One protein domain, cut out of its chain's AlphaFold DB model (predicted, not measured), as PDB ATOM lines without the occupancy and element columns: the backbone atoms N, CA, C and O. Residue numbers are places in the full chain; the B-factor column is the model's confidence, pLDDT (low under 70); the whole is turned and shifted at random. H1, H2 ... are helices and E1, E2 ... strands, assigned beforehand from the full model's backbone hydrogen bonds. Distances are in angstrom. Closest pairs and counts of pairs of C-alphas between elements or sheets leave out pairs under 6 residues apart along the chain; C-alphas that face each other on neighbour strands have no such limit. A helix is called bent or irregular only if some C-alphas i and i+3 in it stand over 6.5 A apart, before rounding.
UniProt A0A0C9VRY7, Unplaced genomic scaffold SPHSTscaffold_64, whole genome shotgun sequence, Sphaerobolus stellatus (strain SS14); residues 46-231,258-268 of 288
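Overview. This is residues 46 to 231 and 258 to 268 of the 288 residues of an uncharacterized protein of Sphaerobolus stellatus (strain SS14) (UniProt A0A0C9VRY7). A small antiparallel sheet, E1 to E4, curled like part of a barrel, lies toward one end of the domain, and the helices H1, H2 and H5 lie toward the other. H5 grazes the sheet with its residues 209 to 212 and runs away from it with H1 beside it, H2 meets the far part of H5, residues 221 to 225, with its own residues 62 to 63 alone and stands about perpendicular to it, and the hairpin of H3 and H4 lies along one side, while residues 104 to 143 wind through the space between H2 and the sheet. The 197 printed residues hold five named helices and four named strands in the order H1 H2 H3 H4 E1 E2 E3 E4 H5; the sheet's order is E1 - E2 - E3 - E4, and the class is mixed, with under half of the residues, 89, in named elements. The whole is compact, with a radius of gyration of the C-alphas of 16.7 A and spans of 49 by 41 by 32 A.

Arrangement. Begin with the sheet at E1, residues 144 to 148, and its neighbour E2, residues 153 to 162; they are an antiparallel hairpin, and you find N 144 and O 157 at 2.8 A and N 155 and O 146 at 2.8 A, within hydrogen-bond range. E2 bends by 69 degrees at residue 158, and its pairing is staggered: residues 153 to 157 pair with E1, residues 157 to 162 with E3. E3, residues 168 to 172, forms the next antiparallel hairpin with E2, with N 160 and O 169 at 2.8 A. E4, residues 184 to 186, closes the meander, in which each strand is the antiparallel neighbour of the one before; look at N 170 and O 184, 2.9 A apart. The sheet is strongly twisted, with E1 and E4 as its edge strands. From here go to H5, residues 209 to 228, which only grazes the sheet with residues 209 to 212. H1, residues 46 to 59, touches residues 210 to 217 of H5 at a shallow tilt of 10 degrees, the same way; the closest C-alphas, of Leu 50 and Val 210, are 6.6 A apart. H2, residues 61 to 73, touches H5 with residues 62 to 63 alone, about perpendicular at 75 degrees; the closest C-alphas are those of Tyr 62 and Ala 221, at 5.8 A. H4, residues 95 to 103, and H5 touch only at their ends, where the C-alphas of Phe 97 and Phe 209 come closest, 6.1 A apart. H4 also touches residues 46 to 50 of H1 at a steep tilt of 56 degrees, with the C-alphas of Pro 46 and Asp 96 closest at 4.9 A. H3, residues 79 to 88, forms a helical hairpin with H4, opposite ways at a steep tilt of 36 degrees, only just past shallow; the closest C-alphas, of Arg 79 and Leu 102, are 5.7 A apart. H3 is apart from H5 and from the four strands. In H1, H3, H4 and H5 every O i to N i+4 pair is within hydrogen-bond range; in H2 it is 4 of 9, beside 7 of 10 O i to N i+3 pairs.

Along the chain. Find C-alpha 153 at (215.093, 73.536, 136.664); from there E2 runs 22.6 A to C-alpha 162. E1 measures 12.1 A, E3 12.2 A and E4 6.3 A. Find C-alpha 46 at (236.791, 91.394, 145.118), where H1 begins its 20.5 A. H2 is 21.1 A long and irregular, with C-alphas 65 and 68 7.0 A apart; H3 measures 14.1 A and H4 11.4 A. H5, 28.7 A long, ends at C-alpha 228, (253.077, 68.620, 163.464).

Size, cuts and confidence. The two C-alphas farthest apart, of Glu 229 and Pro 266, are 53.0 A apart. Residues 232 to 257 are not printed, and C-alphas 231 and 258 stand 41.3 A apart across this cut. The links H4 to E1, E3 to E4 and E4 to H5 are long, with 40, 11 and 22 residues. The mean pLDDT of the printed part is 88.7; look for values under 70 at residues 123 to 126, 165 to 166, 188 to 190, 196 to 203 and 268.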
ATOM      1  N   PRO A  46     236.265  92.722 145.456       96.69
ATOM      2  CA  PRO A  46     236.791  91.394 145.118       96.69
ATOM      3  C   PRO A  46     238.324  91.318 145.162       96.69
ATOM      4  O   PRO A  46     238.907  90.382 145.711       96.69
ATOM      5  N   ARG A  47     239.001  92.350 144.641       97.69
ATOM      6  CA  ARG A  47     240.467  92.426 144.638       97.69
ATOM      7  C   ARG A  47     241.027  92.661 146.039       97.69
ATOM      8  O   ARG A  47     242.080  92.118 146.362       97.69
ATOM      9  N   ARG A  48     240.322  93.428 146.882       97.81
ATOM     10  CA  ARG A  48     240.661  93.598 148.303       97.81
ATOM     11  C   ARG A  48     240.624  92.257 149.035       97.81
ATOM     12  O   ARG A  48     241.612  91.916 149.671       97.81
ATOM     13  N   LEU A  49     239.550  91.479 148.872       97.69
ATOM     14  CA  LEU A  49     239.413  90.158 149.497       97.69
ATOM     15  C   LEU A  49     240.550  89.211 149.094       97.69
ATOM     16  O   LEU A  49     241.118  88.535 149.948       97.69
ATOM     17  N   LEU A  50     240.917  89.188 147.808       98.12
ATOM     18  CA  LEU A  50     242.048  88.391 147.326       98.12
ATOM     19  C   LEU A  50     243.388  88.880 147.888       98.12
ATOM     20  O   LEU A  50     244.235  88.066 148.245       98.12
ATOM     21  N   LEU A  51     243.599  90.196 147.978       97.75
ATOM     22  CA  LEU A  51     244.813  90.752 148.577       97.75
ATOM     23  C   LEU A  51     244.930  90.354 150.048       97.75
ATOM     24  O   LEU A  51     245.997  89.912 150.462       97.75
ATOM     25  N   ASP A  52     243.851  90.486 150.813       97.75
ATOM     26  CA  ASP A  52     243.837  90.142 152.234       97.75
ATOM     27  C   ASP A  52     244.100  88.642 152.428       97.75
ATOM     28  O   ASP A  52     244.991  88.275 153.192       97.75
ATOM     29  N   LEU A  53     243.445  87.778 151.640       97.62
ATOM     30  CA  LEU A  53     243.707  86.337 151.644       97.62
ATOM     31  C   LEU A  53     245.165  86.009 151.288       97.62
ATOM     32  O   LEU A  53     245.783  85.172 151.934       97.62
ATOM     33  N   TYR A  54     245.745  86.658 150.274       97.38
ATOM     34  CA  TYR A  54     247.146  86.433 149.910       97.38
ATOM     35  C   TYR A  54     248.093  86.747 151.072       97.38
ATOM     36  O   TYR A  54     249.057  86.021 151.296       97.38
ATOM     37  N   LEU A  55     247.825  87.828 151.802       95.94
ATOM     38  CA  LEU A  55     248.649  88.261 152.926       95.94
ATOM     39  C   LEU A  55     248.527  87.317 154.117       95.94
ATOM     40  O   LEU A  55     249.550  86.934 154.672       95.94
ATOM     41  N   GLU A  56     247.305  86.888 154.436       96.12
ATOM     42  CA  GLU A  56     247.048  85.852 155.442       96.12
ATOM     43  C   GLU A  56     247.831  84.570 155.124       96.12
ATOM     44  O   GLU A  56     248.485  84.009 155.998       96.12
ATOM     45  N   LEU A  57     247.827  84.136 153.860       95.38
ATOM     46  CA  LEU A  57     248.532  82.928 153.431       95.38
ATOM     47  C   LEU A  57     250.043  83.026 153.611       95.38
ATOM     48  O   LEU A  57     250.649  82.098 154.128       95.38
ATOM     49  N   ILE A  58     250.675  84.111 153.159       94.81
ATOM     50  CA  ILE A  58     252.143  84.210 153.218       94.81
ATOM     51  C   ILE A  58     252.677  84.419 154.641       94.81
ATOM     52  O   ILE A  58     253.873  84.240 154.857       94.81
ATOM     53  N   GLU A  59     251.825  84.837 155.576       95.25
ATOM     54  CA  GLU A  59     252.163  84.987 156.995       95.25
ATOM     55  C   GLU A  59     251.973  83.676 157.782       95.25
ATOM     56  O   GLU A  59     252.535  83.528 158.867       95.25
ATOM     57  N   ASP A  60     251.233  82.710 157.233       95.50
ATOM     58  CA  ASP A  60     250.984  81.407 157.847       95.50
ATOM     59  C   ASP A  60     252.188  80.458 157.671       95.50
ATOM     60  O   ASP A  60     252.629  80.161 156.557       95.50
ATOM     61  N   GLU A  61     252.718  79.931 158.780       93.69
ATOM     62  CA  GLU A  61     253.885  79.037 158.782       93.69
ATOM     63  C   GLU A  61     253.681  77.763 157.939       93.69
ATOM     64  O   GLU A  61     254.627  77.243 157.335       93.69
ATOM     65  N   TYR A  62     252.438  77.284 157.827       93.50
ATOM     66  CA  TYR A  62     252.092  76.071 157.090       93.50
ATOM     67  C   TYR A  62     252.054  76.295 155.575       93.50
ATOM     68  O   TYR A  62     252.123  75.333 154.800       93.50
ATOM     69  N   PHE A  63     252.003  77.548 155.112       94.31
ATOM     70  CA  PHE A  63     252.010  77.884 153.688       94.31
ATOM     71  C   PHE A  63     253.250  77.358 152.981       94.31
ATOM     72  O   PHE A  63     253.145  76.745 151.912       94.31
ATOM     73  N   HIS A  64     254.415  77.500 153.607       90.88
ATOM     74  CA  HIS A  64     255.676  77.037 153.043       90.88
ATOM     75  C   HIS A  64     255.738  75.511 152.890       90.88
ATOM     76  O   HIS A  64     256.293  75.033 151.900       90.88
ATOM     77  N   LEU A  65     255.090  74.749 153.778       90.12
ATOM     78  CA  LEU A  65     255.072  73.278 153.727       90.12
ATOM     79  C   LEU A  65     254.331  72.723 152.507       90.12
ATOM     80  O   LEU A  65     254.630  71.632 152.033       90.12
ATOM     81  N   THR A  66     253.376  73.480 151.973       89.81
ATOM     82  CA  THR A  66     252.592  73.069 150.799       89.81
ATOM     83  C   THR A  66     253.277  73.414 149.470       89.81
ATOM     84  O   THR A  66     252.893  72.900 148.419       89.81
ATOM     85  N   ARG A  67     254.309  74.275 149.484       92.38
ATOM     86  CA  ARG A  67     254.937  74.798 148.257       92.38
ATOM     87  C   ARG A  67     255.686  73.759 147.425       92.38
ATOM     88  O   ARG A  67     255.543  73.847 146.209       92.38
ATOM     89  N   PRO A  68     256.464  72.813 147.991       92.06
ATOM     90  CA  PRO A  68     257.234  71.873 147.178       92.06
ATOM     91  C   PRO A  68     256.360  71.125 146.169       92.06
ATOM     92  O   PRO A  68     256.638  71.166 144.974       92.06
ATOM     93  N   TRP A  69     255.238  70.564 146.631       91.25
ATOM     94  CA  TRP A  69     254.304  69.853 145.759       91.25
ATOM     95  C   TRP A  69     253.667  70.783 144.719       91.25
ATOM     96  O   TRP A  69     253.623  70.440 143.538       91.25
ATOM     97  N   VAL A  70     253.223  71.983 145.124       93.06
ATOM     98  CA  VAL A  70     252.642  72.960 144.187       93.06
ATOM     99  C   VAL A  70     253.639  73.306 143.085       93.06
ATOM    100  O   VAL A  70     253.275  73.290 141.920       93.06
ATOM    101  N   LEU A  71     254.892  73.607 143.427       94.25
ATOM    102  CA  LEU A  71     255.901  74.020 142.450       94.25
ATOM    103  C   LEU A  71     256.304  72.894 141.494       94.25
ATOM    104  O   LEU A  71     256.598  73.177 140.339       94.25
ATOM    105  N   GLU A  72     256.303  71.646 141.959       94.12
ATOM    106  CA  GLU A  72     256.607  70.472 141.135       94.12
ATOM    107  C   GLU A  72     255.481  70.138 140.144       94.12
ATOM    108  O   GLU A  72     255.746  69.664 139.043       94.12
ATOM    109  N   ASN A  73     254.226  70.411 140.514       93.81
ATOM    110  CA  ASN A  73     253.049  70.000 139.740       93.81
ATOM    111  C   ASN A  73     252.377  71.149 138.978       93.81
ATOM    112  O   ASN A  73     251.473  70.910 138.176       93.81
ATOM    113  N   LEU A  74     252.790  72.394 139.224       96.00
ATOM    114  CA  LEU A  74     252.217  73.569 138.583       96.00
ATOM    115  C   LEU A  74     252.610  73.635 137.108       96.00
ATOM    116  O   LEU A  74     253.783  73.746 136.757       96.00
ATOM    117  N   LYS A  75     251.593  73.667 136.253       96.19
ATOM    118  CA  LYS A  75     251.706  73.912 134.820       96.19
ATOM    119  C   LYS A  75     251.332  75.354 134.503       96.19
ATOM    120  O   LYS A  75     250.468  75.958 135.146       96.19
ATOM    121  N   GLU A  76     251.989  75.901 133.490       95.75
ATOM    122  CA  GLU A  76     251.558  77.157 132.891       95.75
ATOM    123  C   GLU A  76     250.267  76.928 132.106       95.75
ATOM    124  O   GLU A  76     250.107  75.918 131.420       95.75
ATOM    125  N   ILE A  77     249.338  77.868 132.240       96.25
ATOM    126  CA  ILE A  77     248.061  77.873 131.531       96.25
ATOM    127  C   ILE A  77     247.849  79.258 130.931       96.25
ATOM    128  O   ILE A  77     248.251  80.262 131.528       96.25
ATOM    129  N   ASP A  78     247.177  79.303 129.786       97.19
ATOM    130  CA  ASP A  78     246.620  80.538 129.243       97.19
ATOM    131  C   ASP A  78     245.337  80.867 130.025       97.19
ATOM    132  O   ASP A  78     244.300  80.215 129.876       97.19
ATOM    133  N   ARG A  79     245.443  81.825 130.951       96.69
ATOM    134  CA  ARG A  79     244.379  82.161 131.912       96.69
ATOM    135  C   ARG A  79     243.231  82.886 131.224       96.69
ATOM    136  O   ARG A  79     242.069  82.681 131.565       96.69
ATOM    137  N   GLU A  80     243.561  83.730 130.261       97.81
ATOM    138  CA  GLU A  80     242.636  84.484 129.439       97.81
ATOM    139  C   GLU A  80     241.837  83.538 128.542       97.81
ATOM    140  O   GLU A  80     240.611  83.639 128.503       97.81
ATOM    141  N   ALA A  81     242.496  82.568 127.900       97.25
ATOM    142  CA  ALA A  81     241.819  81.526 127.134       97.25
ATOM    143  C   ALA A  81     240.960  80.625 128.030       97.25
ATOM    144  O   ALA A  81     239.846  80.281 127.645       97.25
ATOM    145  N   TYR A  82     241.426  80.293 129.238       97.12
ATOM    146  CA  TYR A  82     240.650  79.515 130.208       97.12
ATOM    147  C   TYR A  82     239.338  80.219 130.587       97.12
ATOM    148  O   TYR A  82     238.260  79.633 130.499       97.12
ATOM    149  N   VAL A  83     239.407  81.503 130.958       97.75
ATOM    150  CA  VAL A  83     238.219  82.321 131.259       97.75
ATOM    151  C   VAL A  83     237.351  82.504 130.011       97.75
ATOM    152  O   VAL A  83     236.129  82.384 130.085       97.75
ATOM    153  N   GLY A  84     237.968  82.747 128.854       97.56
ATOM    154  CA  GLY A  84     237.278  82.894 127.575       97.56
ATOM    155  C   GLY A  84     236.483  81.648 127.184       97.56
ATOM    156  O   GLY A  84     235.344  81.775 126.745       97.56
ATOM    157  N   ALA A  85     237.032  80.452 127.406       96.50
ATOM    158  CA  ALA A  85     236.364  79.184 127.124       96.50
ATOM    159  C   ALA A  85     235.112  78.971 127.989       96.50
ATOM    160  O   ALA A  85     234.118  78.437 127.504       96.50
ATOM    161  N   LEU A  86     235.124  79.413 129.252       95.94
ATOM    162  CA  LEU A  86     233.932  79.387 130.108       95.94
ATOM    163  C   LEU A  86     232.860  80.356 129.603       95.94
ATOM    164  O   LEU A  86     231.695  79.983 129.473       95.94
ATOM    165  N   ILE A  87     233.250  81.585 129.263       96.50
ATOM    166  CA  ILE A  87     232.324  82.603 128.744       96.50
ATOM    167  C   ILE A  87     231.703  82.145 127.417       96.50
ATOM    168  O   ILE A  87     230.503  82.307 127.212       96.50
ATOM    169  N   GLN A  88     232.480  81.505 126.537       96.06
ATOM    170  CA  GLN A  88     231.980  80.924 125.283       96.06
ATOM    171  C   GLN A  88     230.936  79.819 125.504       96.06
ATOM    172  O   GLN A  88     230.063  79.637 124.660       96.06
ATOM    173  N   GLN A  89     230.985  79.118 126.639       94.62
ATOM    174  CA  GLN A  89     229.966  78.143 127.045       94.62
ATOM    175  C   GLN A  89     228.708  78.798 127.651       94.62
ATOM    176  O   GLN A  89     227.766  78.091 128.010       94.62
ATOM    177  N   GLY A  90     228.669  80.130 127.762       94.38
ATOM    178  CA  GLY A  90     227.558  80.891 128.336       94.38
ATOM    179  C   GLY A  90     227.708  81.194 129.829       94.38
ATOM    180  O   GLY A  90     226.724  81.549 130.471       94.38
ATOM    181  N   ALA A  91     228.908  81.046 130.399       95.94
ATOM    182  CA  ALA A  91     229.154  81.358 131.803       95.94
ATOM    183  C   ALA A  91     229.122  82.874 132.066       95.94
ATOM    184  O   ALA A  91     229.894  83.629 131.472       95.94
ATOM    185  N   ASN A  92     228.305  83.297 133.032       96.50
ATOM    186  CA  ASN A  92     228.425  84.598 133.685       96.50
ATOM    187  C   ASN A  92     229.242  84.413 134.971       96.50
ATOM    188  O   ASN A  92     228.769  83.799 135.923       96.50
ATOM    189  N   LEU A  93     230.512  84.824 134.960       97.38
ATOM    190  CA  LEU A  93     231.440  84.498 136.043       97.38
ATOM    191  C   LEU A  93     231.391  85.543 137.167       97.38
ATOM    192  O   LEU A  93     231.583  86.730 136.889       97.38
ATOM    193  N   PRO A  94     231.282  85.113 138.438       97.75
ATOM    194  CA  PRO A  94     231.513  85.970 139.591       97.75
ATOM    195  C   PRO A  94     232.878  86.658 139.501       97.75
ATOM    196  O   PRO A  94     233.896  86.028 139.194       97.75
ATOM    197  N   GLU A  95     232.903  87.968 139.756       97.38
ATOM    198  CA  GLU A  95     234.096  88.791 139.529       97.38
ATOM    199  C   GLU A  95     235.282  88.344 140.394       97.38
ATOM    200  O   GLU A  95     236.428  88.407 139.961       97.38
ATOM    201  N   ASP A  96     235.035  87.838 141.601       97.56
ATOM    202  CA  ASP A  96     236.078  87.331 142.488       97.56
ATOM    203  C   ASP A  96     236.735  86.041 141.968       97.56
ATOM    204  O   ASP A  96     237.964  85.942 141.974       97.56
ATOM    205  N   PHE A  97     235.954  85.095 141.437       98.06
ATOM    206  CA  PHE A  97     236.468  83.911 140.743       98.06
ATOM    207  C   PHE A  97     237.245  84.297 139.479       98.06
ATOM    208  O   PHE A  97     238.370  83.837 139.267       98.06
ATOM    209  N   ARG A  98     236.686  85.195 138.658       98.12
ATOM    210  CA  ARG A  98     237.331  85.688 137.433       98.12
ATOM    211  C   ARG A  98     238.678  86.350 137.733       98.12
ATOM    212  O   ARG A  98     239.687  86.002 137.118       98.12
ATOM    213  N   LEU A  99     238.719  87.274 138.694       98.12
ATOM    214  CA  LEU A  99     239.954  87.942 139.113       98.12
ATOM    215  C   LEU A  99     240.947  86.974 139.749       98.12
ATOM    216  O   LEU A  99     242.151  87.133 139.553       98.12
ATOM    217  N   TRP A 100     240.479  85.956 140.473       98.12
ATOM    218  CA  TRP A 100     241.355  84.917 140.999       98.12
ATOM    219  C   TRP A 100     242.066  84.160 139.870       98.12
ATOM    220  O   TRP A 100     243.293  84.078 139.884       98.12
ATOM    221  N   VAL A 101     241.360  83.694 138.836       97.75
ATOM    222  CA  VAL A 101     242.014  83.009 137.704       97.75
ATOM    223  C   VAL A 101     243.027  83.926 137.005       97.75
ATOM    224  O   VAL A 101     244.166  83.525 136.750       97.75
ATOM    225  N   LEU A 102     242.650  85.175 136.724       97.94
ATOM    226  CA  LEU A 102     243.482  86.101 135.948       97.94
ATOM    227  C   LEU A 102     244.680  86.627 136.749       97.94
ATOM    228  O   LEU A 102     245.827  86.596 136.287       97.94
ATOM    229  N   GLU A 103     244.453  87.074 137.980       97.75
ATOM    230  CA  GLU A 103     245.423  87.868 138.732       97.75
ATOM    231  C   GLU A 103     246.133  87.083 139.847       97.75
ATOM    232  O   GLU A 103     247.253  87.454 140.207       97.75
ATOM    233  N   TRP A 104     245.573  85.979 140.365       97.50
ATOM    234  CA  TRP A 104     246.175  85.249 141.491       97.50
ATOM    235  C   TRP A 104     247.580  84.724 141.156       97.50
ATOM    236  O   TRP A 104     247.801  84.173 140.063       97.50
ATOM    237  N   PRO A 105     248.571  84.856 142.056       95.94
ATOM    238  CA  PRO A 105     249.881  84.252 141.847       95.94
ATOM    239  C   PRO A 105     249.765  82.720 141.841       95.94
ATOM    240  O   PRO A 105     249.484  82.121 142.871       95.94
ATOM    241  N   ALA A 106     250.035  82.055 140.710       95.25
ATOM    242  CA  ALA A 106     249.893  80.590 140.609       95.25
ATOM    243  C   ALA A 106     250.776  79.823 141.611       95.25
ATOM    244  O   ALA A 106     250.436  78.742 142.070       95.25
ATOM    245  N   LYS A 107     251.911  80.400 142.013       94.81
ATOM    246  CA  LYS A 107     252.777  79.815 143.048       94.81
ATOM    247  C   LYS A 107     252.198  79.931 144.460       94.81
ATOM    248  O   LYS A 107     252.725  79.299 145.370       94.81
ATOM    249  N   ALA A 108     251.141  80.722 144.647       94.69
ATOM    250  CA  ALA A 108     250.398  80.902 145.889       94.69
ATOM    251  C   ALA A 108     249.074  80.117 145.892       94.69
ATOM    252  O   ALA A 108     248.149  80.461 146.620       94.69
ATOM    253  N   THR A 109     248.959  79.060 145.083       92.25
ATOM    254  CA  THR A 109     247.787  78.177 145.081       92.25
ATOM    255  C   THR A 109     247.460  77.654 146.474       92.25
ATOM    256  O   THR A 109     248.360  77.290 147.232       92.25
ATOM    257  N   ILE A 110     246.171  77.593 146.790       91.69
ATOM    258  CA  ILE A 110     245.638  77.180 148.083       91.69
ATOM    259  C   ILE A 110     245.199  75.727 147.957       91.69
ATOM    260  O   ILE A 110     244.433  75.402 147.059       91.69
ATOM    261  N   ALA A 111     245.662  74.852 148.852       83.88
ATOM    262  CA  ALA A 111     245.080  73.516 149.009       83.88
ATOM    263  C   ALA A 111     245.092  72.584 147.773       83.88
ATOM    264  O   ALA A 111     244.406  71.565 147.779       83.88
ATOM    265  N   GLY A 112     245.885  72.878 146.740       89.94
ATOM    266  CA  GLY A 112     245.849  72.136 145.473       89.94
ATOM    267  C   GLY A 112     244.727  72.568 144.518       89.94
ATOM    268  O   GLY A 112     244.521  71.913 143.504       89.94
ATOM    269  N   ILE A 113     244.030  73.666 144.819       94.50
ATOM    270  CA  ILE A 113     242.925  74.224 144.035       94.50
ATOM    271  C   ILE A 113     243.485  75.272 143.069       94.50
ATOM    272  O   ILE A 113     243.723  76.416 143.460       94.50
ATOM    273  N   TRP A 114     243.736  74.898 141.816       96.69
ATOM    274  CA  TRP A 114     244.178  75.829 140.769       96.69
ATOM    275  C   TRP A 114     244.014  75.200 139.384       96.69
ATOM    276  O   TRP A 114     244.304  74.011 139.249       96.69
ATOM    277  N   PRO A 115     243.649  75.953 138.329       96.31
ATOM    278  CA  PRO A 115     243.449  75.338 137.018       96.31
ATOM    279  C   PRO A 115     244.733  74.810 136.362       96.31
ATOM    280  O   PRO A 115     244.699  73.937 135.507       96.31
ATOM    281  N   GLY A 116     245.896  75.317 136.775       95.75
ATOM    282  CA  GLY A 116     247.201  74.815 136.327       95.75
ATOM    283  C   GLY A 116     247.738  73.638 137.144       95.75
ATOM    284  O   GLY A 116     248.912  73.312 137.008       95.75
ATOM    285  N   LEU A 117     246.946  73.049 138.040       95.06
ATOM    286  CA  LEU A 117     247.318  71.846 138.788       95.06
ATOM    287  C   LEU A 117     246.601  70.613 138.233       95.06
ATOM    288  O   LEU A 117     245.536  70.756 137.632       95.06
ATOM    289  N   PRO A 118     247.167  69.407 138.420       91.19
ATOM    290  CA  PRO A 118     246.570  68.181 137.912       91.19
ATOM    291  C   PRO A 118     245.179  67.930 138.495       91.19
ATOM    292  O   PRO A 118     244.895  68.246 139.651       91.19
ATOM    293  N   ASP A 119     244.342  67.333 137.656       87.75
ATOM    294  CA  ASP A 119     243.039  66.787 137.999       87.75
ATOM    295  C   ASP A 119     243.185  65.313 138.415       87.75
ATOM    296  O   ASP A 119     242.792  64.393 137.706       87.75
ATOM    297  N   ASP A 120     243.876  65.072 139.526       81.56
ATOM    298  CA  ASP A 120     244.100  63.734 140.068       81.56
ATOM    299  C   ASP A 120     243.508  63.603 141.473       81.56
ATOM    300  O   ASP A 120     243.525  64.540 142.277       81.56
ATOM    301  N   ALA A 121     242.965  62.422 141.767       75.62
ATOM    302  CA  ALA A 121     242.430  62.106 143.080       75.62
ATOM    303  C   ALA A 121     243.575  61.761 144.041       75.62
ATOM    304  O   ALA A 121     244.357  60.839 143.801       75.62
ATOM    305  N   VAL A 122     243.669  62.482 145.160       73.25
ATOM    306  CA  VAL A 122     244.497  62.039 146.291       73.25
ATOM    307  C   VAL A 122     243.659  61.172 147.202       73.25
ATOM    308  O   VAL A 122     242.833  61.684 147.959       73.25
ATOM    309  N   GLU A 123     243.918  59.873 147.148       63.66
ATOM    310  CA  GLU A 123     243.264  58.897 148.017       63.66
ATOM    311  C   GLU A 123     244.029  58.680 149.331       63.66
ATOM    312  O   GLU A 123     243.405  58.390 150.349       63.66
ATOM    313  N   ASP A 124     245.354  58.887 149.351       62.25
ATOM    314  CA  ASP A 124     246.169  58.644 150.546       62.25
ATOM    315  C   ASP A 124     247.386  59.580 150.674       62.25
ATOM    316  O   ASP A 124     248.010  59.991 149.690       62.25
ATOM    317  N   GLY A 125     247.736  59.897 151.922       62.88
ATOM    318  CA  GLY A 125     248.901  60.697 152.291       62.88
ATOM    319  C   GLY A 125     248.721  62.210 152.128       62.88
ATOM    320  O   GLY A 125     248.431  62.744 151.057       62.88
ATOM    321  N   PHE A 126     248.966  62.950 153.209       66.25
ATOM    322  CA  PHE A 126     248.987  64.408 153.171       66.25
ATOM    323  C   PHE A 126     250.245  64.909 152.439       66.25
ATOM    324  O   PHE A 126     251.314  65.017 153.032       66.25
ATOM    325  N   LYS A 127     250.131  65.235 151.146       73.25
ATOM    326  CA  LYS A 127     251.224  65.823 150.337       73.25
ATOM    327  C   LYS A 127     251.141  67.350 150.228       73.25
ATOM    328  O   LYS A 127     251.507  67.926 149.210       73.25
ATOM    329  N   GLY A 128     250.611  68.022 151.252       77.31
ATOM    330  CA  GLY A 128     250.457  69.482 151.225       77.31
ATOM    331  C   GLY A 128     249.277  69.986 150.386       77.31
ATOM    332  O   GLY A 128     249.256  71.159 150.019       77.31
ATOM    333  N   ARG A 129     248.290  69.131 150.090       85.88
ATOM    334  CA  ARG A 129     247.038  69.506 149.412       85.88
ATOM    335  C   ARG A 129     245.825  68.810 150.022       85.88
ATOM    336  O   ARG A 129     245.982  67.876 150.809       85.88
ATOM    337  N   LEU A 130     244.628  69.289 149.685       86.75
ATOM    338  CA  LEU A 130     243.379  68.669 150.123       86.75
ATOM    339  C   LEU A 130     243.193  67.282 149.505       86.75
ATOM    340  O   LEU A 130     243.687  67.003 148.415       86.75
ATOM    341  N   LEU A 131     242.449  66.436 150.220       86.75
ATOM    342  CA  LEU A 131     241.955  65.169 149.689       86.75
ATOM    343  C   LEU A 131     240.820  65.426 148.699       86.75
ATOM    344  O   LEU A 131     239.973  66.297 148.929       86.75
ATOM    345  N   GLY A 132     240.800  64.642 147.627       88.19
ATOM    346  CA  GLY A 132     239.855  64.790 146.527       88.19
ATOM    347  C   GLY A 132     240.523  65.164 145.208       88.19
ATOM    348  O   GLY A 132     241.734  65.006 145.044       88.19
ATOM    349  N   ARG A 133     239.688  65.625 144.280       89.50
ATOM    350  CA  ARG A 133     239.970  65.884 142.873       89.50
ATOM    351  C   ARG A 133     239.798  67.374 142.564       89.50
ATOM    352  O   ARG A 133     238.763  67.970 142.874       89.50
ATOM    353  N   ASN A 134     240.810  67.957 141.924       92.94
ATOM    354  CA  ASN A 134     240.828  69.345 141.463       92.94
ATOM    355  C   ASN A 134     240.187  69.467 140.073       92.94
ATOM    356  O   ASN A 134     240.889  69.519 139.064       92.94
ATOM    357  N   VAL A 135     238.859  69.576 140.023       92.81
ATOM    358  CA  VAL A 135     238.106  69.616 138.753       92.81
ATOM    359  C   VAL A 135     238.457  70.841 137.895       92.81
ATOM    360  O   VAL A 135     238.373  70.793 136.670       92.81
ATOM    361  N   LEU A 136     238.963  71.916 138.510       94.81
ATOM    362  CA  LEU A 136     239.496  73.078 137.790       94.81
ATOM    363  C   LEU A 136     240.680  72.738 136.869       94.81
ATOM    364  O   LEU A 136     240.969  73.503 135.954       94.81
ATOM    365  N   GLY A 137     241.382  71.628 137.113       93.31
ATOM    366  CA  GLY A 137     242.496  71.155 136.288       93.31
ATOM    367  C   GLY A 137     242.080  70.559 134.938       93.31
ATOM    368  O   GLY A 137     242.948  70.271 134.112       93.31
ATOM    369  N   ILE A 138     240.778  70.372 134.694       90.06
ATOM    370  CA  ILE A 138     240.252  69.900 133.409       90.06
ATOM    371  C   ILE A 138     240.344  71.034 132.388       90.06
ATOM    372  O   ILE A 138     239.839  72.135 132.607       90.06
ATOM    373  N   ILE A 139     240.989  70.764 131.251       85.81
ATOM    374  CA  ILE A 139     241.181  71.737 130.173       85.81
ATOM    375  C   ILE A 139     240.669  71.124 128.854       85.81
ATOM    376  O   ILE A 139     241.246  70.132 128.401       85.81
ATOM    377  N   PRO A 140     239.638  71.709 128.208       84.12
ATOM    378  CA  PRO A 140     238.879  72.879 128.655       84.12
ATOM    379  C   PRO A 140     237.952  72.547 129.832       84.12
ATOM    380  O   PRO A 140     237.352  71.474 129.869       84.12
ATOM    381  N   LEU A 141     237.802  73.485 130.770       88.38
ATOM    382  CA  LEU A 141     236.869  73.317 131.881       88.38
ATOM    383  C   LEU A 141     235.431  73.294 131.353       88.38
ATOM    384  O   LEU A 141     235.042  74.139 130.543       88.38
ATOM    385  N   GLN A 142     234.638  72.350 131.848       90.06
ATOM    386  CA  GLN A 142     233.246  72.172 131.457       90.06
ATOM    387  C   GLN A 142     232.301  72.983 132.351       90.06
ATOM    388  O   GLN A 142     232.297  72.831 133.576       90.06
ATOM    389  N   LEU A 143     231.435  73.787 131.733       94.38
ATOM    390  CA  LEU A 143     230.261  74.336 132.403       94.38
ATOM    391  C   LEU A 143     229.214  73.231 132.563       94.38
ATOM    392  O   LEU A 143     228.841  72.582 131.585       94.38
ATOM    393  N   SER A 144     228.748  73.010 133.786       92.94
ATOM    394  CA  SER A 144     227.844  71.912 134.124       92.94
ATOM    395  C   SER A 144     226.391  72.370 134.224       92.94
ATOM    396  O   SER A 144     226.118  73.520 134.567       92.94
ATOM    397  N   SER A 145     225.463  71.459 133.935       92.12
ATOM    398  CA  SER A 145     224.033  71.612 134.182       92.12
ATOM    399  C   SER A 145     223.655  70.903 135.468       92.12
ATOM    400  O   SER A 145     223.701  69.677 135.522       92.12
ATOM    401  N   ILE A 146     223.299  71.666 136.499       89.69
ATOM    402  CA  ILE A 146     222.948  71.106 137.802       89.69
ATOM    403  C   ILE A 146     221.465  71.347 138.114       89.69
ATOM    404  O   ILE A 146     221.018  72.496 138.045       89.69
ATOM    405  N   PRO A 147     220.680  70.301 138.425       89.06
ATOM    406  CA  PRO A 147     219.347  70.443 138.994       89.06
ATOM    407  C   PRO A 147     219.319  71.426 140.170       89.06
ATOM    408  O   PRO A 147     220.138  71.345 141.078       89.06
ATOM    409  N   PHE A 148     218.369  72.355 140.162       90.06
ATOM    410  CA  PHE A 148     218.116  73.297 141.246       90.06
ATOM    411  C   PHE A 148     216.684  73.104 141.741       90.06
ATOM    412  O   PHE A 148     215.715  73.553 141.118       90.06
ATOM    413  N   VAL A 149     216.567  72.406 142.869       86.94
ATOM    414  CA  VAL A 149     215.305  71.894 143.417       86.94
ATOM    415  C   VAL A 149     214.279  73.000 143.694       86.94
ATOM    416  O   VAL A 149     213.136  72.837 143.265       86.94
ATOM    417  N   PRO A 150     214.638  74.162 144.289       87.12
ATOM    418  CA  PRO A 150     213.662  75.203 144.624       87.12
ATOM    419  C   PRO A 150     212.836  75.725 143.448       87.12
ATOM    420  O   PRO A 150     211.715  76.183 143.644       87.12
ATOM    421  N   THR A 151     213.383  75.678 142.230       87.12
ATOM    422  CA  THR A 151     212.675  76.138 141.019       87.12
ATOM    423  C   THR A 151     212.486  75.040 139.981       87.12
ATOM    424  O   THR A 151     212.044  75.335 138.876       87.12
ATOM    425  N   GLN A 152     212.802  73.788 140.333       87.56
ATOM    426  CA  GLN A 152     212.628  72.612 139.478       87.56
ATOM    427  C   GLN A 152     213.178  72.813 138.057       87.56
ATOM    428  O   GLN A 152     212.514  72.526 137.064       87.56
ATOM    429  N   ARG A 153     214.397  73.347 137.947       89.00
ATOM    430  CA  ARG A 153     215.093  73.536 136.664       89.00
ATOM    431  C   ARG A 153     216.576  73.274 136.815       89.00
ATOM    432  O   ARG A 153     217.105  73.352 137.918       89.00
ATOM    433  N   CYS A 154     217.267  73.050 135.709       91.12
ATOM    434  CA  CYS A 154     218.721  73.022 135.724       91.12
ATOM    435  C   CYS A 154     219.306  74.437 135.626       91.12
ATOM    436  O   CYS A 154     218.805  75.283 134.879       91.12
ATOM    437  N   ILE A 155     220.405  74.673 136.341       93.12
ATOM    438  CA  ILE A 155     221.151  75.933 136.325       93.12
ATOM    439  C   ILE A 155     222.611  75.707 135.908       93.12
ATOM    440  O   ILE A 155     223.142  74.609 136.101       93.12
ATOM    441  N   PRO A 156     223.279  76.711 135.312       95.75
ATOM    442  CA  PRO A 156     224.699  76.619 135.003       95.75
ATOM    443  C   PRO A 156     225.538  76.693 136.285       95.75
ATOM    444  O   PRO A 156     225.365  77.601 137.102       95.75
ATOM    445  N   ALA A 157     226.490  75.775 136.442       95.69
ATOM    446  CA  ALA A 157     227.436  75.781 137.554       95.69
ATOM    447  C   ALA A 157     228.815  75.248 137.144       95.69
ATOM    448  O   ALA A 157     228.947  74.452 136.213       95.69
ATOM    449  N   ILE A 158     229.856  75.667 137.861       95.75
ATOM    450  CA  ILE A 158     231.206  75.109 137.736       95.75
ATOM    451  C   ILE A 158     231.454  74.163 138.909       95.75
ATOM    452  O   ILE A 158     231.305  74.563 140.063       95.75
ATOM    453  N   CYS A 159     231.879  72.931 138.624       94.50
ATOM    454  CA  CYS A 159     232.402  72.041 139.656       94.50
ATOM    455  C   CYS A 159     233.835  72.469 139.997       94.50
ATOM    456  O   CYS A 159     234.718  72.450 139.139       94.50
ATOM    457  N   LEU A 160     234.066  72.896 141.235       94.69
ATOM    458  CA  LEU A 160     235.371  73.364 141.703       94.69
ATOM    459  C   LEU A 160     236.236  72.207 142.219       94.69
ATOM    460  O   LEU A 160     237.448  72.186 142.010       94.69
ATOM    461  N   TRP A 161     235.622  71.274 142.946       92.62
ATOM    462  CA  TRP A 161     236.315  70.212 143.673       92.62
ATOM    463  C   TRP A 161     235.381  69.035 143.939       92.62
ATOM    464  O   TRP A 161     234.207  69.247 144.240       92.62
ATOM    465  N   VAL A 162     235.915  67.814 143.925       89.94
ATOM    466  CA  VAL A 162     235.196  66.605 144.365       89.94
ATOM    467  C   VAL A 162     235.989  65.943 145.490       89.94
ATOM    468  O   VAL A 162     237.127  65.530 145.295       89.94
ATOM    469  N   GLY A 163     235.425  65.912 146.696       84.50
ATOM    470  CA  GLY A 163     236.033  65.322 147.892       84.50
ATOM    471  C   GLY A 163     235.750  63.823 148.057       84.50
ATOM    472  O   GLY A 163     235.186  63.177 147.182       84.50
ATOM    473  N   CYS A 164     236.130  63.278 149.214       72.06
ATOM    474  CA  CYS A 164     235.865  61.895 149.629       72.06
ATOM    475  C   CYS A 164     235.285  61.902 151.059       72.06
ATOM    476  O   CYS A 164     235.927  62.537 151.907       72.06
ATOM    477  N   PRO A 165     234.144  61.237 151.381       62.84
ATOM    478  CA  PRO A 165     233.086  60.619 150.536       62.84
ATOM    479  C   PRO A 165     232.230  61.703 149.844       62.84
ATOM    480  O   PRO A 165     232.305  62.836 150.312       62.84
ATOM    481  N   PRO A 166     231.540  61.453 148.707       65.31
ATOM    482  CA  PRO A 166     231.667  62.327 147.537       65.31
ATOM    483  C   PRO A 166     230.934  63.668 147.650       65.31
ATOM    484  O   PRO A 166     229.930  63.904 146.988       65.31
ATOM    485  N   ASN A 167     231.539  64.590 148.400       84.12
ATOM    486  CA  ASN A 167     231.094  65.967 148.463       84.12
ATOM    487  C   ASN A 167     231.562  66.709 147.208       84.12
ATOM    488  O   ASN A 167     232.772  66.840 146.976       84.12
ATOM    489  N   ALA A 168     230.628  67.238 146.427       89.56
ATOM    490  CA  ALA A 168     230.933  68.100 145.293       89.56
ATOM    491  C   ALA A 168     230.854  69.567 145.718       89.56
ATOM    492  O   ALA A 168     229.960  69.978 146.454       89.56
ATOM    493  N   VAL A 169     231.815  70.365 145.261       92.75
ATOM    494  CA  VAL A 169     231.833  71.807 145.493       92.75
ATOM    495  C   VAL A 169     231.454  72.512 144.203       92.75
ATOM    496  O   VAL A 169     232.145  72.368 143.193       92.75
ATOM    497  N   TRP A 170     230.407  73.324 144.260       94.69
ATOM    498  CA  TRP A 170     229.838  74.009 143.107       94.69
ATOM    499  C   TRP A 170     229.928  75.525 143.235       94.69
ATOM    500  O   TRP A 170     229.771  76.085 144.320       94.69
ATOM    501  N   LEU A 171     230.139  76.183 142.097       96.31
ATOM    502  CA  LEU A 171     230.000  77.623 141.903       96.31
ATOM    503  C   LEU A 171     228.839  77.873 140.926       96.31
ATOM    504  O   LEU A 171     229.047  77.781 139.710       96.31
ATOM    505  N   PRO A 172     227.618  78.137 141.424       96.00
ATOM    506  CA  PRO A 172     226.466  78.465 140.594       96.00
ATOM    507  C   PRO A 172     226.648  79.813 139.891       96.00
ATOM    508  O   PRO A 172     227.133  80.783 140.481       96.00
ATOM    509  N   LEU A 173     226.229  79.873 138.628       96.44
ATOM    510  CA  LEU A 173     226.369  81.046 137.755       96.44
ATOM    511  C   LEU A 173     225.022  81.678 137.377       96.44
ATOM    512  O   LEU A 173     224.955  82.529 136.493       96.44
ATOM    513  N   ASP A 174     223.945  81.256 138.033       93.75
ATOM    514  CA  ASP A 174     222.583  81.700 137.754       93.75
ATOM    515  C   ASP A 174     222.162  82.853 138.673       93.75
ATOM    516  O   ASP A 174     222.022  82.664 139.880       93.75
ATOM    517  N   GLU A 175     221.944  84.043 138.112       91.12
ATOM    518  CA  GLU A 175     221.574  85.246 138.879       91.12
ATOM    519  C   GLU A 175     220.176  85.161 139.510       91.12
ATOM    520  O   GLU A 175     219.955  85.681 140.604       91.12
ATOM    521  N   GLU A 176     219.240  84.464 138.864       86.44
ATOM    522  CA  GLU A 176     217.838  84.386 139.291       86.44
ATOM    523  C   GLU A 176     217.631  83.461 140.500       86.44
ATOM    524  O   GLU A 176     216.674  83.609 141.256       86.44
ATOM    525  N   SER A 177     218.542  82.513 140.707       81.81
ATOM    526  CA  SER A 177     218.490  81.523 141.783       81.81
ATOM    527  C   SER A 177     218.779  82.086 143.182       81.81
ATOM    528  O   SER A 177     218.551  81.401 144.179       81.81
ATOM    529  N   GLY A 178     219.324  83.305 143.286       89.44
ATOM    530  CA  GLY A 178     219.773  83.892 144.557       89.44
ATOM    531  C   GLY A 178     221.036  83.247 145.153       89.44
ATOM    532  O   GLY A 178     221.474  83.641 146.237       89.44
ATOM    533  N   ILE A 179     221.640  82.277 144.455       91.56
ATOM    534  CA  ILE A 179     222.894  81.600 144.836       91.56
ATOM    535  C   ILE A 179     224.072  81.955 143.918       91.56
ATOM    536  O   ILE A 179     225.150  81.379 144.052       91.56
ATOM    537  N   TYR A 180     223.895  82.930 143.020       95.19
ATOM    538  CA  TYR A 180     224.962  83.446 142.166       95.19
ATOM    539  C   TYR A 180     226.197  83.859 142.968       95.19
ATOM    540  O   TYR A 180     226.110  84.637 143.921       95.19
ATOM    541  N   GLY A 181     227.356  83.342 142.565       93.12
ATOM    542  CA  GLY A 181     228.639  83.674 143.182       93.12
ATOM    543  C   GLY A 181     228.875  83.078 144.563       93.12
ATOM    544  O   GLY A 181     229.988  83.197 145.072       93.12
ATOM    545  N   LYS A 182     227.892  82.387 145.148       95.12
ATOM    546  CA  LYS A 182     228.105  81.576 146.345       95.12
ATOM    547  C   LYS A 182     228.868  80.305 145.995       95.12
ATOM    548  O   LYS A 182     228.846  79.846 144.857       95.12
ATOM    549  N   VAL A 183     229.512  79.705 146.988       94.69
ATOM    550  CA  VAL A 183     230.053  78.348 146.853       94.69
ATOM    551  C   VAL A 183     229.221  77.406 147.699       94.69
ATOM    552  O   VAL A 183     229.058  77.652 148.893       94.69
ATOM    553  N   LEU A 184     228.717  76.346 147.073       92.62
ATOM    554  CA  LEU A 184     227.878  75.333 147.703       92.62
ATOM    555  C   LEU A 184     228.656  74.023 147.817       92.62
ATOM    556  O   LEU A 184     229.416  73.663 146.915       92.62
ATOM    557  N   ILE A 185     228.499  73.333 148.943       89.31
ATOM    558  CA  ILE A 185     229.072  72.007 149.181       89.31
ATOM    559  C   ILE A 185     227.908  71.039 149.345       89.31
ATOM    560  O   ILE A 185     227.206  71.128 150.347       89.31
ATOM    561  N   CYS A 186     227.755  70.130 148.389       84.50
ATOM    562  CA  CYS A 186     226.682  69.137 148.364       84.50
ATOM    563  C   CYS A 186     227.254  67.789 148.779       84.50
ATOM    564  O   CYS A 186     228.344  67.437 148.319       84.50
ATOM    565  N   ASP A 187     226.548  67.061 149.635       71.00
ATOM    566  CA  ASP A 187     227.023  65.835 150.264       71.00
ATOM    567  C   ASP A 187     226.942  64.620 149.344       71.00
ATOM    568  O   ASP A 187     227.969  63.982 149.175       71.00
ATOM    569  N   ILE A 188     225.820  64.319 148.688       61.38
ATOM    570  CA  ILE A 188     225.753  63.403 147.532       61.38
ATOM    571  C   ILE A 188     224.469  63.720 146.747       61.38
ATOM    572  O   ILE A 188     223.424  63.916 147.354       61.38
ATOM    573  N   ARG A 189     224.543  63.629 145.407       61.50
ATOM    574  CA  ARG A 189     223.515  63.886 144.369       61.50
ATOM    575  C   ARG A 189     223.670  65.287 143.808       61.50
ATOM    576  O   ARG A 189     223.598  66.266 144.531       61.50
ATOM    577  N   GLY A 190     223.966  65.363 142.512       68.75
ATOM    578  CA  GLY A 190     224.210  66.603 141.779       68.75
ATOM    579  C   GLY A 190     222.951  67.454 141.645       68.75
ATOM    580  O   GLY A 190     222.536  67.731 140.532       68.75
ATOM    581  N   ALA A 191     222.332  67.838 142.755       82.06
ATOM    582  CA  ALA A 191     221.220  68.757 142.844       82.06
ATOM    583  C   ALA A 191     221.542  69.800 143.916       82.06
ATOM    584  O   ALA A 191     222.136  69.495 144.945       82.06
ATOM    585  N   LEU A 192     221.172  71.045 143.646       86.81
ATOM    586  CA  LEU A 192     221.326  72.165 144.561       86.81
ATOM    587  C   LEU A 192     219.979  72.444 145.221       86.81
ATOM    588  O   LEU A 192     218.973  72.653 144.533       86.81
ATOM    589  N   HIS A 193     219.969  72.488 146.549       84.25
ATOM    590  CA  HIS A 193     218.761  72.739 147.341       84.25
ATOM    591  C   HIS A 193     218.620  74.220 147.725       84.25
ATOM    592  O   HIS A 193     217.566  74.660 148.187       84.25
ATOM    593  N   GLY A 194     219.649  75.028 147.460       80.75
ATOM    594  CA  GLY A 194     219.655  76.455 147.762       80.75
ATOM    595  C   GLY A 194     220.081  76.735 149.202       80.75
ATOM    596  O   GLY A 194     220.857  75.997 149.787       80.75
ATOM    597  N   VAL A 195     219.613  77.852 149.766       70.75
ATOM    598  CA  VAL A 195     220.130  78.410 151.040       70.75
ATOM    599  C   VAL A 195     219.227  78.066 152.236       70.75
ATOM    600  O   VAL A 195     219.416  78.587 153.331       70.75
ATOM    601  N   GLN A 196     218.193  77.236 152.063       60.16
ATOM    602  CA  GLN A 196     217.274  76.965 153.171       60.16
ATOM    603  C   GLN A 196     217.905  76.015 154.198       60.16
ATOM    604  O   GLN A 196     218.121  74.836 153.944       60.16
ATOM    605  N   THR A 197     218.170  76.560 155.387       51.69
ATOM    606  CA  THR A 197     218.529  75.851 156.622       51.69
ATOM    607  C   THR A 197     217.378  74.946 157.074       51.69
ATOM    608  O   THR A 197     216.493  75.396 157.802       51.69
ATOM    609  N   GLY A 198     217.377  73.687 156.647       51.00
ATOM    610  CA  GLY A 198     216.498  72.634 157.163       51.00
ATOM    611  C   GLY A 198     217.278  71.335 157.372       51.00
ATOM    612  O   GLY A 198     218.223  71.074 156.641       51.00
ATOM    613  N   ASP A 199     216.897  70.527 158.362       51.94
ATOM    614  CA  ASP A 199     217.681  69.407 158.927       51.94
ATOM    615  C   ASP A 199     218.054  68.238 157.971       51.94
ATOM    616  O   ASP A 199     218.692  67.284 158.412       51.94
ATOM    617  N   TYR A 200     217.715  68.282 156.674       52.34
ATOM    618  CA  TYR A 200     217.762  67.115 155.772       52.34
ATOM    619  C   TYR A 200     218.396  67.373 154.387       52.34
ATOM    620  O   TYR A 200     217.847  66.950 153.374       52.34
ATOM    621  N   GLY A 201     219.552  68.047 154.324       54.59
ATOM    622  CA  GLY A 201     220.336  68.176 153.074       54.59
ATOM    623  C   GLY A 201     220.888  69.578 152.812       54.59
ATOM    624  O   GLY A 201     220.656  70.157 151.755       54.59
ATOM    625  N   ILE A 202     221.556  70.169 153.808       58.97
ATOM    626  CA  ILE A 202     222.004  71.565 153.746       58.97
ATOM    627  C   ILE A 202     223.277  71.679 152.908       58.97
ATOM    628  O   ILE A 202     224.342  71.214 153.317       58.97
ATOM    629  N   ASP A 203     223.184  72.422 151.806       64.25
ATOM    630  CA  ASP A 203     224.357  72.964 151.132       64.25
ATOM    631  C   ASP A 203     225.076  73.924 152.092       64.25
ATOM    632  O   ASP A 203     224.518  74.949 152.496       64.25
ATOM    633  N   VAL A 204     226.326  73.627 152.472       73.56
ATOM    634  CA  VAL A 204     227.125  74.603 153.233       73.56
ATOM    635  C   VAL A 204     227.414  75.778 152.311       73.56
ATOM    636  O   VAL A 204     228.250  75.669 151.409       73.56
ATOM    637  N   ASP A 205     226.721  76.893 152.540       78.69
ATOM    638  CA  ASP A 205     226.850  78.085 151.722       78.69
ATOM    639  C   ASP A 205     227.987  78.976 152.223       78.69
ATOM    640  O   ASP A 205     228.090  79.373 153.384       78.69
ATOM    641  N   LEU A 206     228.908  79.278 151.316       89.00
ATOM    642  CA  LEU A 206     229.948  80.261 151.559       89.00
ATOM    643  C   LEU A 206     229.611  81.500 150.730       89.00
ATOM    644  O   LEU A 206     229.331  81.362 149.535       89.00
ATOM    645  N   PRO A 207     229.635  82.710 151.330       93.19
ATOM    646  CA  PRO A 207     229.106  83.914 150.689       93.19
ATOM    647  C   PRO A 207     229.725  84.235 149.333       93.19
ATOM    648  O   PRO A 207     229.098  84.912 148.526       93.19
ATOM    649  N   ASN A 208     230.974  83.814 149.119       95.44
ATOM    650  CA  ASN A 208     231.684  83.982 147.863       95.44
ATOM    651  C   ASN A 208     232.854  82.996 147.733       95.44
ATOM    652  O   ASN A 208     233.232  82.305 148.690       95.44
ATOM    653  N   PHE A 209     233.458  82.970 146.547       96.88
ATOM    654  CA  PHE A 209     234.554  82.073 146.207       96.88
ATOM    655  C   PHE A 209     235.805  82.310 147.063       96.88
ATOM    656  O   PHE A 209     236.453  81.355 147.501       96.88
ATOM    657  N   VAL A 210     236.123  83.565 147.391       97.56
ATOM    658  CA  VAL A 210     237.290  83.888 148.235       97.56
ATOM    659  C   VAL A 210     237.107  83.392 149.671       97.56
ATOM    660  O   VAL A 210     238.054  82.875 150.266       97.56
ATOM    661  N   MET A 211     235.900  83.493 150.236       96.69
ATOM    662  CA  MET A 211     235.608  82.950 151.570       96.69
ATOM    663  C   MET A 211     235.717  81.430 151.590       96.69
ATOM    664  O   MET A 211     236.208  80.867 152.570       96.69
ATOM    665  N   TRP A 212     235.332  80.766 150.502       95.94
ATOM    666  CA  TRP A 212     235.562  79.337 150.364       95.94
ATOM    667  C   TRP A 212     237.043  78.980 150.331       95.94
ATOM    668  O   TRP A 212     237.468  78.125 151.108       95.94
ATOM    669  N   LEU A 213     237.854  79.679 149.533       96.88
ATOM    670  CA  LEU A 213     239.307  79.489 149.530       96.88
ATOM    671  C   LEU A 213     239.920  79.696 150.922       96.88
ATOM    672  O   LEU A 213     240.732  78.880 151.359       96.88
ATOM    673  N   ARG A 214     239.501  80.743 151.645       96.81
ATOM    674  CA  ARG A 214     239.937  81.005 153.025       96.81
ATOM    675  C   ARG A 214     239.560  79.855 153.959       96.81
ATOM    676  O   ARG A 214     240.408  79.369 154.697       96.81
ATOM    677  N   CYS A 215     238.319  79.371 153.895       95.19
ATOM    678  CA  CYS A 215     237.860  78.225 154.683       95.19
ATOM    679  C   CYS A 215     238.692  76.964 154.391       95.19
ATOM    680  O   CYS A 215     239.144  76.278 155.312       95.19
ATOM    681  N   LYS A 216     238.968  76.687 153.109       93.94
ATOM    682  CA  LYS A 216     239.819  75.568 152.686       93.94
ATOM    683  C   LYS A 216     241.255  75.705 153.178       93.94
ATOM    684  O   LYS A 216     241.825  74.706 153.614       93.94
ATOM    685  N   TRP A 217     241.816  76.913 153.168       95.31
ATOM    686  CA  TRP A 217     243.118  77.169 153.774       95.31
ATOM    687  C   TRP A 217     243.108  76.891 155.278       95.31
ATOM    688  O   TRP A 217     243.910  76.085 155.742       95.31
ATOM    689  N   SER A 218     242.171  77.475 156.028       94.88
ATOM    690  CA  SER A 218     242.083  77.295 157.482       94.88
ATOM    691  C   SER A 218     241.949  75.823 157.877       94.88
ATOM    692  O   SER A 218     242.613  75.365 158.807       94.88
ATOM    693  N   GLY A 219     241.136  75.054 157.147       92.31
ATOM    694  CA  GLY A 219     241.015  73.611 157.355       92.31
ATOM    695  C   GLY A 219     242.324  72.862 157.088       92.31
ATOM    696  O   GLY A 219     242.711  71.986 157.865       92.31
ATOM    697  N   LEU A 220     243.039  73.231 156.021       91.75
ATOM    698  CA  LEU A 220     244.328  72.640 155.664       91.75
ATOM    699  C   LEU A 220     245.419  72.955 156.693       91.75
ATOM    700  O   LEU A 220     246.113  72.041 157.142       91.75
ATOM    701  N   ALA A 221     245.555  74.224 157.077       93.38
ATOM    702  CA  ALA A 221     246.525  74.694 158.058       93.38
ATOM    703  C   ALA A 221     246.282  74.048 159.430       93.38
ATOM    704  O   ALA A 221     247.212  73.535 160.047       93.38
ATOM    705  N   ASN A 222     245.020  73.952 159.869       92.75
ATOM    706  CA  ASN A 222     244.680  73.251 161.108       92.75
ATOM    707  C   ASN A 222     245.081  71.768 161.061       92.75
ATOM    708  O   ASN A 222     245.659  71.253 162.014       92.75
ATOM    709  N   ARG A 223     244.823  71.078 159.941       89.88
ATOM    710  CA  ARG A 223     245.240  69.678 159.773       89.88
ATOM    711  C   ARG A 223     246.761  69.533 159.824       89.88
ATOM    712  O   ARG A 223     247.257  68.613 160.466       89.88
ATOM    713  N   LEU A 224     247.491  70.440 159.177       90.31
ATOM    714  CA  LEU A 224     248.954  70.483 159.205       90.31
ATOM    715  C   LEU A 224     249.504  70.691 160.614       90.31
ATOM    716  O   LEU A 224     250.403  69.959 161.028       90.31
ATOM    717  N   ARG A 225     248.919  71.623 161.367       92.75
ATOM    718  CA  ARG A 225     249.237  71.847 162.778       92.75
ATOM    719  C   ARG A 225     249.047  70.581 163.606       92.75
ATOM    720  O   ARG A 225     249.971  70.161 164.290       92.75
ATOM    721  N   MET A 226     247.898  69.917 163.477       91.31
ATOM    722  CA  MET A 226     247.614  68.678 164.213       91.31
ATOM    723  C   MET A 226     248.589  67.539 163.877       91.31
ATOM    724  O   MET A 226     248.898  66.730 164.751       91.31
ATOM    725  N   ILE A 227     249.064  67.455 162.629       88.50
ATOM    726  CA  ILE A 227     250.107  66.496 162.228       88.50
ATOM    727  C   ILE A 227     251.443  66.858 162.892       88.50
ATOM    728  O   ILE A 227     252.111  65.980 163.430       88.50
ATOM    729  N   ASN A 228     251.824  68.139 162.877       90.50
ATOM    730  CA  ASN A 228     253.077  68.620 163.464       90.50
ATOM    731  C   ASN A 228     253.123  68.433 164.993       90.50
ATOM    732  O   ASN A 228     254.156  68.081 165.551       90.50
ATOM    733  N   GLU A 229     251.985  68.609 165.666       93.38
ATOM    734  CA  GLU A 229     251.830  68.399 167.111       93.38
ATOM    735  C   GLU A 229     251.740  66.913 167.507       93.38
ATOM    736  O   GLU A 229     251.705  66.589 168.692       93.38
ATOM    737  N   GLY A 230     251.674  65.992 166.539       90.00
ATOM    738  CA  GLY A 230     251.473  64.560 166.791       90.00
ATOM    739  C   GLY A 230     250.069  64.200 167.297       90.00
ATOM    740  O   GLY A 230     249.828  63.050 167.661       90.00
ATOM    741  N   CYS A 231     249.137  65.157 167.306       86.81
ATOM    742  CA  CYS A 231     247.737  64.971 167.700       86.81
ATOM    743  C   CYS A 231     246.980  64.072 166.715       86.81
ATOM    744  O   CYS A 231     246.094  63.310 167.104       86.81
ATOM    745  N   PRO A 258     226.159  66.770 133.917       86.00
ATOM    746  CA  PRO A 258     226.345  66.840 132.473       86.00
ATOM    747  C   PRO A 258     226.766  68.234 131.986       86.00
ATOM    748  O   PRO A 258     226.573  69.227 132.690       86.00
ATOM    749  N   PRO A 259     227.299  68.351 130.757       90.06
ATOM    750  CA  PRO A 259     227.588  69.645 130.149       90.06
ATOM    751  C   PRO A 259     226.336  70.528 130.029       90.06
ATOM    752  O   PRO A 259     225.268  70.062 129.635       90.06
ATOM    753  N   TRP A 260     226.481  71.833 130.271       92.19
ATOM    754  CA  TRP A 260     225.386  72.811 130.220       92.19
ATOM    755  C   TRP A 260     224.624  72.820 128.892       92.19
ATOM    756  O   TRP A 260     223.402  72.957 128.871       92.19
ATOM    757  N   HIS A 261     225.330  72.624 127.779       88.94
ATOM    758  CA  HIS A 261     224.729  72.600 126.447       88.94
ATOM    759  C   HIS A 261     223.881  71.344 126.167       88.94
ATOM    760  O   HIS A 261     223.159  71.329 125.176       88.94
ATOM    761  N   LEU A 262     223.952  70.311 127.017       86.81
ATOM    762  CA  LEU A 262     223.177  69.067 126.893       86.81
ATOM    763  C   LEU A 262     221.981  68.993 127.851       86.81
ATOM    764  O   LEU A 262     221.308  67.970 127.887       86.81
ATOM    765  N   LYS A 263     221.695  70.057 128.612       84.56
ATOM    766  CA  LYS A 263     220.665  70.061 129.666       84.56
ATOM    767  C   LYS A 263     219.265  69.633 129.203       84.56
ATOM    768  O   LYS A 263     218.536  69.028 129.973       84.56
ATOM    769  N   ASP A 264     218.924  69.927 127.947       82.12
ATOM    770  CA  ASP A 264     217.614  69.642 127.348       82.12
ATOM    771  C   ASP A 264     217.639  68.370 126.472       82.12
ATOM    772  O   ASP A 264     216.743  68.145 125.662       82.12
ATOM    773  N   THR A 265     218.708  67.567 126.554       79.44
ATOM    774  CA  THR A 265     218.919  66.391 125.694       79.44
ATOM    775  C   THR A 265     218.808  65.100 126.508       79.44
ATOM    776  O   THR A 265     219.490  64.986 127.526       79.44
ATOM    777  N   PRO A 266     218.042  64.085 126.069       73.31
ATOM    778  CA  PRO A 266     218.010  62.790 126.745       73.31
ATOM    779  C   PRO A 266     219.395  62.124 126.831       73.31
ATOM    780  O   PRO A 266     220.160  62.201 125.865       73.31
ATOM    781  N   PRO A 267     219.738  61.446 127.946       71.56
ATOM    782  CA  PRO A 267     218.911  61.188 129.134       71.56
ATOM    783  C   PRO A 267     218.970  62.303 130.199       71.56
ATOM    784  O   PRO A 267     218.478  62.116 131.309       71.56
ATOM    785  N   TYR A 268     219.612  63.439 129.925       67.25
ATOM    786  CA  TYR A 268     219.892  64.467 130.933       67.25
ATOM    787  C   TYR A 268     218.651  65.254 131.371       67.25
ATOM    788  O   TYR A 268     218.611  65.744 132.497       67.25
TER     789      TYR A 268